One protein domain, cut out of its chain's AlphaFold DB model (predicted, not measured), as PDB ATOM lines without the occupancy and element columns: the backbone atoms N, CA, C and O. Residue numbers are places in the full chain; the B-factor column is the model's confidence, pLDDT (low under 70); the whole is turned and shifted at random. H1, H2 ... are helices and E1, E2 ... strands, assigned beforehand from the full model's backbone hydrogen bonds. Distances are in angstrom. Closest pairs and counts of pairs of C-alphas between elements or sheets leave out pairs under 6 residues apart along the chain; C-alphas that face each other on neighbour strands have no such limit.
ATOM      1  N   ILE A  16      38.581 -39.651 -59.979       97.06
ATOM      2  CA  ILE A  16      39.419 -40.849 -59.818       97.06
ATOM      3  C   ILE A  16      38.613 -42.152 -59.964       97.06
ATOM      4  O   ILE A  16      39.158 -43.162 -60.403       97.06
ATOM      5  N   TYR A  17      37.313 -42.112 -59.647       96.38
ATOM      6  CA  TYR A  17      36.390 -43.238 -59.768       96.38
ATOM      7  C   TYR A  17      35.614 -43.211 -61.087       96.38
ATOM      8  O   TYR A  17      35.631 -44.186 -61.842       96.38
ATOM      9  N   SER A  18      34.951 -42.092 -61.394       94.12
ATOM     10  CA  SER A  18      34.013 -42.021 -62.522       94.12
ATOM     11  C   SER A  18      34.695 -42.198 -63.879       94.12
ATOM     12  O   SER A  18      34.135 -42.848 -64.762       94.12
ATOM     13  N   THR A  19      35.938 -41.729 -64.030       94.94
ATOM     14  CA  THR A  19      36.740 -41.944 -65.250       94.94
ATOM     15  C   THR A  19      37.101 -43.413 -65.489       94.94
ATOM     16  O   THR A  19      37.439 -43.781 -66.610       94.94
ATOM     17  N   GLN A  20      36.997 -44.258 -64.459       94.69
ATOM     18  CA  GLN A  20      37.208 -45.707 -64.521       94.69
ATOM     19  C   GLN A  20      35.885 -46.492 -64.546       94.69
ATOM     20  O   GLN A  20      35.877 -47.707 -64.371       94.69
ATOM     21  N   GLY A  21      34.746 -45.812 -64.729       95.00
ATOM     22  CA  GLY A  21      33.422 -46.438 -64.732       95.00
ATOM     23  C   GLY A  21      32.907 -46.833 -63.345       95.00
ATOM     24  O   GLY A  21      31.876 -47.504 -63.245       95.00
ATOM     25  N   ILE A  22      33.573 -46.411 -62.265       96.12
ATOM     26  CA  ILE A  22      33.099 -46.600 -60.889       96.12
ATOM     27  C   ILE A  22      32.132 -45.455 -60.580       96.12
ATOM     28  O   ILE A  22      32.529 -44.309 -60.389       96.12
ATOM     29  N   THR A  23      30.841 -45.766 -60.589       95.94
ATOM     30  CA  THR A  23      29.731 -44.817 -60.452       95.94
ATOM     31  C   THR A  23      28.681 -45.402 -59.518       95.94
ATOM     32  O   THR A  23      28.687 -46.601 -59.240       95.94
ATOM     33  N   PHE A  24      27.723 -44.586 -59.077       95.00
ATOM     34  CA  PHE A  24      26.590 -45.086 -58.294       95.00
ATOM     35  C   PHE A  24      25.855 -46.231 -59.009       95.00
ATOM     36  O   PHE A  24      25.523 -47.236 -58.385       95.00
ATOM     37  N   GLN A  25      25.637 -46.109 -60.324       95.62
ATOM     38  CA  GLN A  25      24.930 -47.118 -61.112       95.62
ATOM     39  C   GLN A  25      25.719 -48.430 -61.205       95.62
ATOM     40  O   GLN A  25      25.139 -49.496 -61.004       95.62
ATOM     41  N   SER A  26      27.028 -48.374 -61.479       97.38
ATOM     42  CA  SER A  26      27.846 -49.591 -61.570       97.38
ATOM     43  C   SER A  26      28.021 -50.272 -60.213       97.38
ATOM     44  O   SER A  26      27.922 -51.494 -60.144       97.38
ATOM     45  N   LEU A  27      28.178 -49.511 -59.125       97.00
ATOM     46  CA  LEU A  27      28.199 -50.072 -57.772       97.00
ATOM     47  C   LEU A  27      26.850 -50.687 -57.383       97.00
ATOM     48  O   LEU A  27      26.820 -51.811 -56.897       97.00
ATOM     49  N   SER A  28      25.732 -50.019 -57.675       96.75
ATOM     50  CA  SER A  28      24.393 -50.576 -57.417       96.75
ATOM     51  C   SER A  28      24.158 -51.879 -58.183       96.75
ATOM     52  O   SER A  28      23.534 -52.802 -57.673       96.75
ATOM     53  N   HIS A  29      24.679 -51.984 -59.409       97.62
ATOM     54  CA  HIS A  29      24.596 -53.219 -60.178       97.62
ATOM     55  C   HIS A  29      25.434 -54.347 -59.560       97.62
ATOM     56  O   HIS A  29      24.925 -55.455 -59.410       97.62
ATOM     57  N   LEU A  30      26.685 -54.066 -59.169       97.50
ATOM     58  CA  LEU A  30      27.563 -55.033 -58.492       97.50
ATOM     59  C   LEU A  30      26.972 -55.522 -57.160       97.50
ATOM     60  O   LEU A  30      27.125 -56.694 -56.812       97.50
ATOM     61  N   ASP A  31      26.296 -54.631 -56.436       97.19
ATOM     62  CA  ASP A  31      25.572 -54.933 -55.201       97.19
ATOM     63  C   ASP A  31      24.374 -55.855 -55.476       97.19
ATOM     64  O   ASP A  31      24.235 -56.903 -54.849       97.19
ATOM     65  N   ALA A  32      23.574 -55.550 -56.506       97.69
ATOM     66  CA  ALA A  32      22.413 -56.353 -56.896       97.69
ATOM     67  C   ALA A  32      22.764 -57.793 -57.321       97.69
ATOM     68  O   ALA A  32      21.955 -58.700 -57.130       97.69
ATOM     69  N   ILE A  33      23.958 -58.019 -57.880       97.69
ATOM     70  CA  ILE A  33      24.463 -59.369 -58.200       97.69
ATOM     71  C   ILE A  33      25.264 -60.005 -57.051       97.69
ATOM     72  O   ILE A  33      25.824 -61.087 -57.209       97.69
ATOM     73  N   GLY A  34      25.321 -59.344 -55.892       97.06
ATOM     74  CA  GLY A  34      25.893 -59.878 -54.662       97.06
ATOM     75  C   GLY A  34      27.419 -59.935 -54.628       97.06
ATOM     76  O   GLY A  34      27.962 -60.719 -53.853       97.06
ATOM     77  N   LEU A  35      28.129 -59.150 -55.448       97.50
ATOM     78  CA  LEU A  35      29.601 -59.085 -55.425       97.50
ATOM     79  C   LEU A  35      30.134 -58.079 -54.402       97.50
ATOM     80  O   LEU A  35      31.257 -58.206 -53.915       97.50
ATOM     81  N   ILE A  36      29.340 -57.070 -54.070       97.00
ATOM     82  CA  ILE A  36      29.674 -56.086 -53.047       97.00
ATOM     83  C   ILE A  36      28.485 -55.888 -52.110       97.00
ATOM     84  O   ILE A  36      27.388 -56.350 -52.394       97.00
ATOM     85  N   ASN A  37      28.740 -55.217 -50.996       95.00
ATOM     86  CA  ASN A  37      27.753 -54.517 -50.198       95.00
ATOM     87  C   ASN A  37      28.032 -53.019 -50.358       95.00
ATOM     88  O   ASN A  37      29.095 -52.538 -49.940       95.00
ATOM     89  N   PHE A  38      27.119 -52.308 -51.013       95.38
ATOM     90  CA  PHE A  38      27.244 -50.880 -51.278       95.38
ATOM     91  C   PHE A  38      26.384 -50.050 -50.318       95.38
ATOM     92  O   PHE A  38      25.158 -50.011 -50.408       95.38
ATOM     93  N   GLN A  39      27.037 -49.305 -49.425       89.50
ATOM     94  CA  GLN A  39      26.367 -48.375 -48.521       89.50
ATOM     95  C   GLN A  39      26.342 -46.958 -49.108       89.50
ATOM     96  O   GLN A  39      27.174 -46.113 -48.792       89.50
ATOM     97  N   GLY A  40      25.356 -46.673 -49.962       75.62
ATOM     98  CA  GLY A  40      25.255 -45.389 -50.673       75.62
ATOM     99  C   GLY A  40      24.964 -44.152 -49.805       75.62
ATOM    100  O   GLY A  40      25.060 -43.035 -50.306       75.62
ATOM    101  N   VAL A  41      24.604 -44.329 -48.527       76.00
ATOM    102  CA  VAL A  41      24.259 -43.229 -47.598       76.00
ATOM    103  C   VAL A  41      25.185 -43.191 -46.381       76.00
ATOM    104  O   VAL A  41      25.621 -42.117 -45.973       76.00
ATOM    105  N   ALA A  42      25.502 -44.347 -45.795       79.25
ATOM    106  CA  ALA A  42      26.394 -44.459 -44.644       79.25
ATOM    107  C   ALA A  42      27.778 -44.968 -45.075       79.25
ATOM    108  O   ALA A  42      27.889 -45.820 -45.947       79.25
ATOM    109  N   GLY A  43      28.845 -44.434 -44.483       85.44
ATOM    110  CA  GLY A  43      30.201 -44.948 -44.690       85.44
ATOM    111  C   GLY A  43      30.497 -46.145 -43.784       85.44
ATOM    112  O   GLY A  43      30.004 -46.233 -42.658       85.44
ATOM    113  N   LEU A  44      31.348 -47.045 -44.259       91.38
ATOM    114  CA  LEU A  44      31.893 -48.175 -43.521       91.38
ATOM    115  C   LEU A  44      33.078 -47.724 -42.672       91.38
ATOM    116  O   LEU A  44      33.936 -46.962 -43.123       91.38
ATOM    117  N   ARG A  45      33.174 -48.237 -41.444       92.00
ATOM    118  CA  ARG A  45      34.307 -47.959 -40.557       92.00
ATOM    119  C   ARG A  45      34.836 -49.226 -39.912       92.00
ATOM    120  O   ARG A  45      34.067 -50.049 -39.424       92.00
ATOM    121  N   LEU A  46      36.159 -49.337 -39.860       91.56
ATOM    122  CA  LEU A  46      36.837 -50.240 -38.940       91.56
ATOM    123  C   LEU A  46      37.059 -49.501 -37.629       91.56
ATOM    124  O   LEU A  46      37.675 -48.442 -37.638       91.56
ATOM    125  N   SER A  47      36.585 -50.058 -36.523       94.19
ATOM    126  CA  SER A  47      36.706 -49.468 -35.185       94.19
ATOM    127  C   SER A  47      37.651 -50.282 -34.302       94.19
ATOM    128  O   SER A  47      38.102 -51.359 -34.699       94.19
ATOM    129  N   HIS A  48      37.922 -49.777 -33.095       95.31
ATOM    130  CA  HIS A  48      38.761 -50.434 -32.086       95.31
ATOM    131  C   HIS A  48      40.186 -50.721 -32.584       95.31
ATOM    132  O   HIS A  48      40.802 -51.730 -32.240       95.31
ATOM    133  N   LEU A  49      40.711 -49.834 -33.434       96.12
ATOM    134  CA  LEU A  49      42.030 -49.995 -34.030       96.12
ATOM    135  C   LEU A  49      43.136 -49.528 -33.067       96.12
ATOM    136  O   LEU A  49      42.967 -48.519 -32.369       96.12
ATOM    137  N   PRO A  50      44.285 -50.227 -33.046       97.06
ATOM    138  CA  PRO A  50      45.460 -49.800 -32.294       97.06
ATOM    139  C   PRO A  50      46.108 -48.564 -32.934       97.06
ATOM    140  O   PRO A  50      45.709 -48.113 -34.008       97.06
ATOM    141  N   LYS A  51      47.156 -48.042 -32.293       97.50
ATOM    142  CA  LYS A  51      47.971 -46.923 -32.786       97.50
ATOM    143  C   LYS A  51      48.472 -47.100 -34.222       97.50
ATOM    144  O   LYS A  51      48.565 -46.117 -34.949       97.50
ATOM    145  N   LYS A  52      48.831 -48.324 -34.625       96.94
ATOM    146  CA  LYS A  52      49.457 -48.617 -35.925       96.94
ATOM    147  C   LYS A  52      48.842 -49.845 -36.572       96.94
ATOM    148  O   LYS A  52      48.689 -50.868 -35.907       96.94
ATOM    149  N   ILE A  53      48.559 -49.761 -37.868       94.56
ATOM    150  CA  ILE A  53      48.148 -50.905 -38.692       94.56
ATOM    151  C   ILE A  53      48.873 -50.878 -40.033       94.56
ATOM    152  O   ILE A  53      49.254 -49.814 -40.519       94.56
ATOM    153  N   ASP A  54      49.027 -52.054 -40.635       93.25
ATOM    154  CA  ASP A  54      49.664 -52.215 -41.938       93.25
ATOM    155  C   ASP A  54      48.620 -52.625 -42.991       93.25
ATOM    156  O   ASP A  54      47.801 -53.518 -42.767       93.25
ATOM    157  N   PHE A  55      48.688 -51.981 -44.153       91.44
ATOM    158  CA  PHE A  55      47.998 -52.335 -45.390       91.44
ATOM    159  C   PHE A  55      49.011 -52.693 -46.474       91.44
ATOM    160  O   PHE A  55      50.201 -52.393 -46.368       91.44
ATOM    161  N   PHE A  56      48.522 -53.305 -47.549       91.94
ATOM    162  CA  PHE A  56      49.323 -53.614 -48.724       91.94
ATOM    163  C   PHE A  56      48.641 -53.077 -49.975       91.94
ATOM    164  O   PHE A  56      47.460 -53.337 -50.202       91.94
ATOM    165  N   TYR A  57      49.395 -52.362 -50.804       92.62
ATOM    166  CA  TYR A  57      48.948 -51.907 -52.115       92.62
ATOM    167  C   TYR A  57      49.885 -52.465 -53.183       92.62
ATOM    168  O   TYR A  57      51.030 -52.037 -53.289       92.62
ATOM    169  N   TYR A  58      49.423 -53.459 -53.949       91.06
ATOM    170  CA  TYR A  58      50.244 -54.152 -54.956       91.06
ATOM    171  C   TYR A  58      51.618 -54.620 -54.425       91.06
ATOM    172  O   TYR A  58      52.634 -54.505 -55.101       91.06
ATOM    173  N   GLY A  59      51.652 -55.144 -53.193       88.56
ATOM    174  CA  GLY A  59      52.876 -55.642 -52.548       88.56
ATOM    175  C   GLY A  59      53.721 -54.580 -51.831       88.56
ATOM    176  O   GLY A  59      54.650 -54.938 -51.108       88.56
ATOM    177  N   GLU A  60      53.384 -53.295 -51.965       91.94
ATOM    178  CA  GLU A  60      53.979 -52.220 -51.165       91.94
ATOM    179  C   GLU A  60      53.296 -52.164 -49.800       91.94
ATOM    180  O   GLU A  60      52.069 -52.037 -49.721       91.94
ATOM    181  N   ARG A  61      54.079 -52.252 -48.718       93.50
ATOM    182  CA  ARG A  61      53.543 -52.115 -47.364       93.50
ATOM    183  C   ARG A  61      53.302 -50.641 -47.056       93.50
ATOM    184  O   ARG A  61      54.216 -49.822 -47.133       93.50
ATOM    185  N   VAL A  62      52.086 -50.333 -46.632       94.75
ATOM    186  CA  VAL A  62      51.655 -49.005 -46.198       94.75
ATOM    187  C   VAL A  62      51.316 -49.081 -44.721       94.75
ATOM    188  O   VAL A  62      50.390 -49.787 -44.333       94.75
ATOM    189  N   ARG A  63      52.058 -48.359 -43.890       96.00
ATOM    190  CA  ARG A  63      51.784 -48.244 -42.462       96.00
ATOM    191  C   ARG A  63      50.962 -46.995 -42.199       96.00
ATOM    192  O   ARG A  63      51.357 -45.901 -42.594       96.00
ATOM    193  N   LEU A  64      49.839 -47.171 -41.512       96.44
ATOM    194  CA  LEU A  64      49.043 -46.071 -40.982       96.44
ATOM    195  C   LEU A  64      49.311 -45.931 -39.491       96.44
ATOM    196  O   LEU A  64      49.244 -46.916 -38.753       96.44
ATOM    197  N   GLU A  65      49.572 -44.704 -39.053       97.62
ATOM    198  CA  GLU A  65      49.637 -44.348 -37.642       97.62
ATOM    199  C   GLU A  65      48.505 -43.376 -37.286       97.62
ATOM    200  O   GLU A  65      48.320 -42.327 -37.908       97.62
ATOM    201  N   PHE A  66      47.729 -43.768 -36.279       97.69
ATOM    202  CA  PHE A  66      46.576 -43.044 -35.766       97.69
ATOM    203  C   PHE A  66      46.972 -42.088 -34.632       97.69
ATOM    204  O   PHE A  66      48.000 -42.279 -33.982       97.69
ATOM    205  N   PRO A  67      46.159 -41.068 -34.311       96.31
ATOM    206  CA  PRO A  67      46.481 -40.136 -33.233       96.31
ATOM    207  C   PRO A  67      46.421 -40.769 -31.833       96.31
ATOM    208  O   PRO A  67      47.245 -40.420 -30.988       96.31
ATOM    209  N   LYS A  68      45.508 -41.716 -31.573       97.19
ATOM    210  CA  LYS A  68      45.341 -42.336 -30.243       97.19
ATOM    211  C   LYS A  68      46.074 -43.671 -30.143       97.19
ATOM    212  O   LYS A  68      46.290 -44.333 -31.154       97.19
ATOM    213  N   GLU A  69      46.386 -44.103 -28.925       97.00
ATOM    214  CA  GLU A  69      47.009 -45.414 -28.676       97.00
ATOM    215  C   GLU A  69      46.083 -46.599 -29.000       97.00
ATOM    216  O   GLU A  69      46.526 -47.649 -29.466       97.00
ATOM    217  N   ASN A  70      44.781 -46.421 -28.794       96.38
ATOM    218  CA  ASN A  70      43.742 -47.418 -29.022       96.38
ATOM    219  C   ASN A  70      42.406 -46.734 -29.351       96.38
ATOM    220  O   ASN A  70      42.323 -45.504 -29.411       96.38
ATOM    221  N   GLU A  71      41.366 -47.541 -29.584       96.50
ATOM    222  CA  GLU A  71      40.011 -47.052 -29.872       96.50
ATOM    223  C   GLU A  71      39.961 -46.089 -31.071       96.50
ATOM    224  O   GLU A  71      39.164 -45.146 -31.128       96.50
ATOM    225  N   ASN A  72      40.845 -46.314 -32.046       97.06
ATOM    226  CA  ASN A  72      40.835 -45.571 -33.295       97.06
ATOM    227  C   ASN A  72      39.798 -46.148 -34.257       97.06
ATOM    228  O   ASN A  72      39.397 -47.311 -34.154       97.06
ATOM    229  N   ALA A  73      39.406 -45.329 -35.228       95.25
ATOM    230  CA  ALA A  73      38.572 -45.759 -36.331       95.25
ATOM    231  C   ALA A  73      39.187 -45.347 -37.669       95.25
ATOM    232  O   ALA A  73      39.755 -44.261 -37.789       95.25
ATOM    233  N   LEU A  74      39.044 -46.210 -38.667       94.69
ATOM    234  CA  LEU A  74      39.423 -45.954 -40.046       94.69
ATOM    235  C   LEU A  74      38.173 -45.961 -40.913       94.69
ATOM    236  O   LEU A  74      37.380 -46.901 -40.865       94.69
ATOM    237  N   ASP A  75      38.022 -44.914 -41.710       92.94
ATOM    238  CA  ASP A  75      37.013 -44.858 -42.755       92.94
ATOM    239  C   ASP A  75      37.421 -45.753 -43.930       92.94
ATOM    240  O   ASP A  75      38.530 -45.632 -44.457       92.94
ATOM    241  N   MET A  76      36.522 -46.656 -44.309       92.56
ATOM    242  CA  MET A  76      36.691 -47.615 -45.401       92.56
ATOM    243  C   MET A  76      35.895 -47.214 -46.649       92.56
ATOM    244  O   MET A  76      35.920 -47.932 -47.648       92.56
ATOM    245  N   GLY A  77      35.202 -46.073 -46.617       94.50
ATOM    246  CA  GLY A  77      34.350 -45.623 -47.708       94.50
ATOM    247  C   GLY A  77      33.035 -46.394 -47.763       94.50
ATOM    248  O   GLY A  77      32.506 -46.818 -46.742       94.50
ATOM    249  N   HIS A  78      32.480 -46.565 -48.955       95.69
ATOM    250  CA  HIS A  78      31.094 -47.006 -49.130       95.69
ATOM    251  C   HIS A  78      30.939 -48.436 -49.648       95.69
ATOM    252  O   HIS A  78      29.816 -48.898 -49.831       95.69
ATOM    253  N   VAL A  79      32.040 -49.142 -49.910       95.75
ATOM    254  CA  VAL A  79      32.011 -50.448 -50.574       95.75
ATOM    255  C   VAL A  79      32.727 -51.495 -49.732       95.75
ATOM    256  O   VAL A  79      33.875 -51.320 -49.339       95.75
ATOM    257  N   MET A  80      32.064 -52.625 -49.509       94.69
ATOM    258  CA  MET A  80      32.684 -53.834 -48.969       94.69
ATOM    259  C   MET A  80      32.520 -54.967 -49.974       94.69
ATOM    260  O   MET A  80      31.440 -55.139 -50.523       94.69
ATOM    261  N   LEU A  81      33.563 -55.757 -50.222       95.12
ATOM    262  CA  LEU A  81      33.413 -56.962 -51.042       95.12
ATOM    263  C   LEU A  81      32.633 -58.026 -50.260       95.12
ATOM    264  O   LEU A  81      32.931 -58.264 -49.085       95.12
ATOM    265  N   SER A  82      31.678 -58.685 -50.918       95.56
ATOM    266  CA  SER A  82      31.071 -59.914 -50.397       95.56
ATOM    267  C   SER A  82      32.079 -61.069 -50.460       95.56
ATOM    268  O   SER A  82      33.163 -60.932 -51.028       95.56
ATOM    269  N   GLU A  83      31.732 -62.234 -49.912       94.44
ATOM    270  CA  GLU A  83      32.583 -63.425 -50.031       94.44
ATOM    271  C   GLU A  83      32.848 -63.799 -51.502       94.44
ATOM    272  O   GLU A  83      34.000 -63.980 -51.902       94.44
ATOM    273  N   SER A  84      31.801 -63.826 -52.333       95.44
ATOM    274  CA  SER A  84      31.929 -64.087 -53.772       95.44
ATOM    275  C   SER A  84      32.731 -62.990 -54.480       95.44
ATOM    276  O   SER A  84      33.555 -63.290 -55.344       95.44
ATOM    277  N   GLY A  85      32.569 -61.727 -54.075       96.00
ATOM    278  CA  GLY A  85      33.376 -60.610 -54.563       96.00
ATOM    279  C   GLY A  85      34.860 -60.744 -54.236       96.00
ATOM    280  O   GLY A  85      35.701 -60.500 -55.100       96.00
ATOM    281  N   GLN A  86      35.200 -61.167 -53.015       94.50
ATOM    282  CA  GLN A  86      36.588 -61.407 -52.609       94.50
ATOM    283  C   GLN A  86      37.224 -62.537 -53.419       94.50
ATOM    284  O   GLN A  86      38.354 -62.386 -53.879       94.50
ATOM    285  N   GLN A  87      36.503 -63.641 -53.627       93.56
ATOM    286  CA  GLN A  87      36.974 -64.761 -54.444       93.56
ATOM    287  C   GLN A  87      37.198 -64.332 -55.900       93.56
ATOM    288  O   GLN A  87      38.252 -64.601 -56.475       93.56
ATOM    289  N   LEU A  88      36.243 -63.603 -56.485       94.25
ATOM    290  CA  LEU A  88      36.363 -63.112 -57.857       94.25
ATOM    291  C   LEU A  88      37.526 -62.121 -58.008       94.25
ATOM    292  O   LEU A  88      38.292 -62.206 -58.968       94.25
ATOM    293  N   ALA A  89      37.716 -61.218 -57.046       93.12
ATOM    294  CA  ALA A  89      38.800 -60.237 -57.075       93.12
ATOM    295  C   ALA A  89      40.202 -60.875 -57.096       93.12
ATOM    296  O   ALA A  89      41.137 -60.259 -57.602       93.12
ATOM    297  N   GLN A  90      40.364 -62.101 -56.587       89.31
ATOM    298  CA  GLN A  90      41.645 -62.817 -56.611       89.31
ATOM    299  C   GLN A  90      42.015 -63.362 -57.997       89.31
ATOM    300  O   GLN A  90      43.197 -63.555 -58.278       89.31
ATOM    301  N   VAL A  91      41.031 -63.611 -58.867       91.19
ATOM    302  CA  VAL A  91      41.258 -64.159 -60.220       91.19
ATOM    303  C   VAL A  91      41.201 -63.092 -61.314       91.19
ATOM    304  O   VAL A  91      41.682 -63.313 -62.428       91.19
ATOM    305  N   VAL A  92      40.642 -61.920 -61.009       89.12
ATOM    306  CA  VAL A  92      40.603 -60.780 -61.927       89.12
ATOM    307  C   VAL A  92      41.961 -60.082 -61.945       89.12
ATOM    308  O   VAL A  92      42.466 -59.613 -60.925       89.12
ATOM    309  N   LYS A  93      42.550 -59.957 -63.138       85.50
ATOM    310  CA  LYS A  93      43.746 -59.131 -63.327       85.50
ATOM    311  C   LYS A  93      43.372 -57.661 -63.167       85.50
ATOM    312  O   LYS A  93      42.469 -57.170 -63.837       85.50
ATOM    313  N   SER A  94      44.103 -56.964 -62.312       90.88
ATOM    314  CA  SER A  94      43.972 -55.528 -62.090       90.88
ATOM    315  C   SER A  94      45.320 -54.844 -62.304       90.88
ATOM    316  O   SER A  94      46.375 -55.467 -62.165       90.88
ATOM    317  N   SER A  95      45.281 -53.559 -62.640       91.44
ATOM    318  CA  SER A  95      46.475 -52.750 -62.885       91.44
ATOM    319  C   SER A  95      46.677 -51.750 -61.755       91.44
ATOM    320  O   SER A  95      45.736 -51.071 -61.342       91.44
ATOM    321  N   LYS A  96      47.922 -51.625 -61.289       93.88
ATOM    322  CA  LYS A  96      48.308 -50.627 -60.289       93.88
ATOM    323  C   LYS A  96      48.019 -49.219 -60.815       93.88
ATOM    324  O   LYS A  96      48.411 -48.881 -61.929       93.88
ATOM    325  N   SER A  97      47.388 -48.386 -59.989       95.69
ATOM    326  CA  SER A  97      47.176 -46.963 -60.269       95.69
ATOM    327  C   SER A  97      47.904 -46.107 -59.234       95.69
ATOM    328  O   SER A  97      47.532 -46.088 -58.059       95.69
ATOM    329  N   GLU A  98      48.953 -45.393 -59.645       95.50
ATOM    330  CA  GLU A  98      49.658 -44.464 -58.746       95.50
ATOM    331  C   GLU A  98      48.771 -43.283 -58.347       95.50
ATOM    332  O   GLU A  98      48.771 -42.879 -57.187       95.50
ATOM    333  N   ALA A  99      47.947 -42.783 -59.273       96.69
ATOM    334  CA  ALA A  99      47.001 -41.707 -58.988       96.69
ATOM    335  C   ALA A  99      46.004 -42.109 -57.891       96.69
ATOM    336  O   ALA A  99      45.745 -41.335 -56.973       96.69
ATOM    337  N   PHE A 100      45.494 -43.345 -57.944       96.56
ATOM    338  CA  PHE A 100      44.597 -43.857 -56.912       96.56
ATOM    339  C   PHE A 100      45.309 -44.015 -55.562       96.56
ATOM    340  O   PHE A 100      44.751 -43.654 -54.529       96.56
ATOM    341  N   LYS A 101      46.564 -44.487 -55.565       96.00
ATOM    342  CA  LYS A 101      47.386 -44.600 -54.351       96.00
ATOM    343  C   LYS A 101      47.554 -43.248 -53.655       96.00
ATOM    344  O   LYS A 101      47.280 -43.136 -52.463       96.00
ATOM    345  N   VAL A 102      47.965 -42.228 -54.412       96.69
ATOM    346  CA  VAL A 102      48.135 -40.856 -53.907       96.69
ATOM    347  C   VAL A 102      46.816 -40.325 -53.354       96.69
ATOM    348  O   VAL A 102      46.779 -39.873 -52.215       96.69
ATOM    349  N   TYR A 103      45.723 -40.483 -54.104       97.44
ATOM    350  CA  TYR A 103      44.392 -40.066 -53.671       97.44
ATOM    351  C   TYR A 103      43.984 -40.678 -52.318       97.44
ATOM    352  O   TYR A 103      43.543 -39.959 -51.421       97.44
ATOM    353  N   VAL A 104      44.164 -41.991 -52.137       96.56
ATOM    354  CA  VAL A 104      43.836 -42.677 -50.875       96.56
ATOM    355  C   VAL A 104      44.712 -42.177 -49.723       96.56
ATOM    356  O   VAL A 104      44.217 -41.960 -48.617       96.56
ATOM    357  N   PHE A 105      46.008 -41.969 -49.959       96.19
ATOM    358  CA  PHE A 105      46.912 -41.486 -48.915       96.19
ATOM    359  C   PHE A 105      46.580 -40.061 -48.496       96.19
ATOM    360  O   PHE A 105      46.563 -39.768 -47.303       96.19
ATOM    361  N   ASP A 106      46.275 -39.191 -49.453       97.19
ATOM    362  CA  ASP A 106      45.881 -37.815 -49.170       97.19
ATOM    363  C   ASP A 106      44.534 -37.768 -48.446       97.19
ATOM    364  O   ASP A 106      44.381 -37.007 -47.487       97.19
ATOM    365  N   TYR A 107      43.599 -38.656 -48.805       96.56
ATOM    366  CA  TYR A 107      42.366 -38.846 -48.047       96.56
ATOM    367  C   TYR A 107      42.663 -39.188 -46.585       96.56
ATOM    368  O   TYR A 107      42.193 -38.493 -45.684       96.56
ATOM    369  N   TRP A 108      43.490 -40.197 -46.318       96.00
ATOM    370  CA  TRP A 108      43.839 -40.591 -44.951       96.00
ATOM    371  C   TRP A 108      44.598 -39.509 -44.180       96.00
ATOM    372  O   TRP A 108      44.259 -39.238 -43.025       96.00
ATOM    373  N   ARG A 109      45.551 -38.820 -44.815       96.75
ATOM    374  CA  ARG A 109      46.253 -37.676 -44.211       96.75
ATOM    375  C   ARG A 109      45.295 -36.554 -43.835       96.75
ATOM    376  O   ARG A 109      45.408 -36.004 -42.743       96.75
ATOM    377  N   SER A 110      44.294 -36.270 -44.673       96.00
ATOM    378  CA  SER A 110      43.256 -35.276 -44.365       96.00
ATOM    379  C   SER A 110      42.411 -35.641 -43.135       96.00
ATOM    380  O   SER A 110      41.814 -34.765 -42.511       96.00
ATOM    381  N   LYS A 111      42.380 -36.925 -42.749       94.50
ATOM    382  CA  LYS A 111      41.739 -37.417 -41.518       94.50
ATOM    383  C   LYS A 111      42.686 -37.451 -40.312       94.50
ATOM    384  O   LYS A 111      42.303 -37.955 -39.259       94.50
ATOM    385  N   GLY A 112      43.899 -36.912 -40.446       95.62
ATOM    386  CA  GLY A 112      44.892 -36.840 -39.374       95.62
ATOM    387  C   GLY A 112      45.722 -38.113 -39.196       95.62
ATOM    388  O   GLY A 112      46.296 -38.308 -38.127       95.62
ATOM    389  N   LEU A 113      45.770 -38.984 -40.209       97.00
ATOM    390  CA  LEU A 113      46.615 -40.179 -40.205       97.00
ATOM    391  C   LEU A 113      48.002 -39.856 -40.756       97.00
ATOM    392  O   LEU A 113      48.135 -39.146 -41.755       97.00
ATOM    393  N   ILE A 114      49.033 -40.434 -40.149       97.38
ATOM    394  CA  ILE A 114      50.370 -40.473 -40.748       97.38
ATOM    395  C   ILE A 114      50.432 -41.710 -41.645       97.38
ATOM    396  O   ILE A 114      49.975 -42.787 -41.257       97.38
ATOM    397  N   VAL A 115      50.958 -41.540 -42.859       96.75
ATOM    398  CA  VAL A 115      51.003 -42.584 -43.890       96.75
ATOM    399  C   VAL A 115      52.441 -42.767 -44.349       96.75
ATOM    400  O   VAL A 115      52.962 -41.913 -45.072       96.75
ATOM    401  N   ASP A 116      53.027 -43.903 -43.977       94.62
ATOM    402  CA  ASP A 116      54.399 -44.271 -44.310       94.62
ATOM    403  C   ASP A 116      54.414 -45.471 -45.257       94.62
ATOM    404  O   ASP A 116      53.880 -46.541 -44.957       94.62
ATOM    405  N   THR A 117      55.063 -45.324 -46.408       88.69
ATOM    406  CA  THR A 117      55.339 -46.449 -47.304       88.69
ATOM    407  C   THR A 117      56.672 -47.069 -46.936       88.69
ATOM    408  O   THR A 117      57.692 -46.381 -46.925       88.69
ATOM    409  N   VAL A 118      56.682 -48.371 -46.669       79.12
ATOM    410  CA  VAL A 118      57.924 -49.123 -46.514       79.12
ATOM    411  C   VAL A 118      58.120 -49.935 -47.779       79.12
ATOM    412  O   VAL A 118      57.332 -50.840 -48.061       79.12
ATOM    413  N   GLU A 119      59.163 -49.612 -48.537       64.06
ATOM    414  CA  GLU A 119      59.588 -50.465 -49.639       64.06
ATOM    415  C   GLU A 119      59.925 -51.850 -49.084       64.06
ATOM    416  O   GLU A 119      60.697 -52.000 -48.132       64.06
TER     417      GLU A 119
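AT A GLANCE: This is residues 16 to 119 of the 132 residues of an uncharacterized protein of Lignipirellula cremea (UniProt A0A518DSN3). Two small lobes stand at the two ends of the longest axis, joined by a two-stranded ribbon, E2 and E5. One lobe is a three-stranded sheet, E3 E4 E7, with H3 packed on one face in two layers; the other is the short strand pair E1 and E6 with H1 and H2 round it, and residues 92 to 97 lead back from H2 to H3. The 104 printed residues run H1 E1 E2 E3 E4 E5 E6 H2 H3 E7, a mixed class of three named helices and seven named strands, and the three sheets, in the orders E3 - E4 - E7, E1 - E6 and E2 - E5, are antiparallel. The whole is compact, with a radius of gyration of the C-alphas of 14.9 A and spans of 40 by 29 by 25 A.

IN THESE COORDINATES: Start at Ile 16 and read on to C-alpha 24 at (26.590, -45.086, -58.294), where H1 begins; it runs to residue 32, 12.1 A. Next come E1, residues 36 to 38, and E2, residues 44 to 49, 14.0 A. E3, residues 52 to 57, is 16.5 A long, and E4, residues 60 to 65, is 16.2 A long. E5, residues 72 to 77, covers 15.8 A and runs on into E6, residues 79 to 81, at 88 degrees. H2 holds residues 83 to 91, 13.4 A. Find C-alpha 98 at (49.658, -44.464, -58.746); from there H3 runs 18.2 A to residue 110. E7, residues 114 to 118, ends at C-alpha 118 at (57.924, -49.123, -46.514).

HOW THE PARTS SIT: Look first at the sheet E3 E4 E7, only just strongly twisted, with C-alphas up to 4.4 A off its best plane. E3 and E4 form a hairpin, with N 55 and O 62 within hydrogen-bond range at 2.8 A; between E4 and E7, N 63 and O 116 are 2.8 A apart. H3 is on this sheet at a height of 10.0 A and runs along the strands, at 1 degree to E4 on the local plane; its closest C-alphas to E7 are those of Phe 105 and Val 115, 6.6 A. H3 and E5 are only just apart, at 8.3 A. E2 and E5 pair through N 46 and O 74, 2.9 A, and E1 and E6 through N 37 and O 80, 2.7 A. The closest C-alphas of H1 and E1 are those of Asp 31 and Asn 37, 5.5 A; of E1 and H2, those of Ile 36 and Gly 85, 6.0 A. H1 and H2 are apart. In H1 and H3 every O i to N i+4 pair is within hydrogen-bond range; in H2, 4 of 5 are.

THE WHOLE: The C-alphas farthest apart are those of Ile 33 and Glu 69, 39.7 A. The printed part has no cut, and no link is long. The mean pLDDT of the printed part is 93.9, and one residue, Glu 119, is under 70.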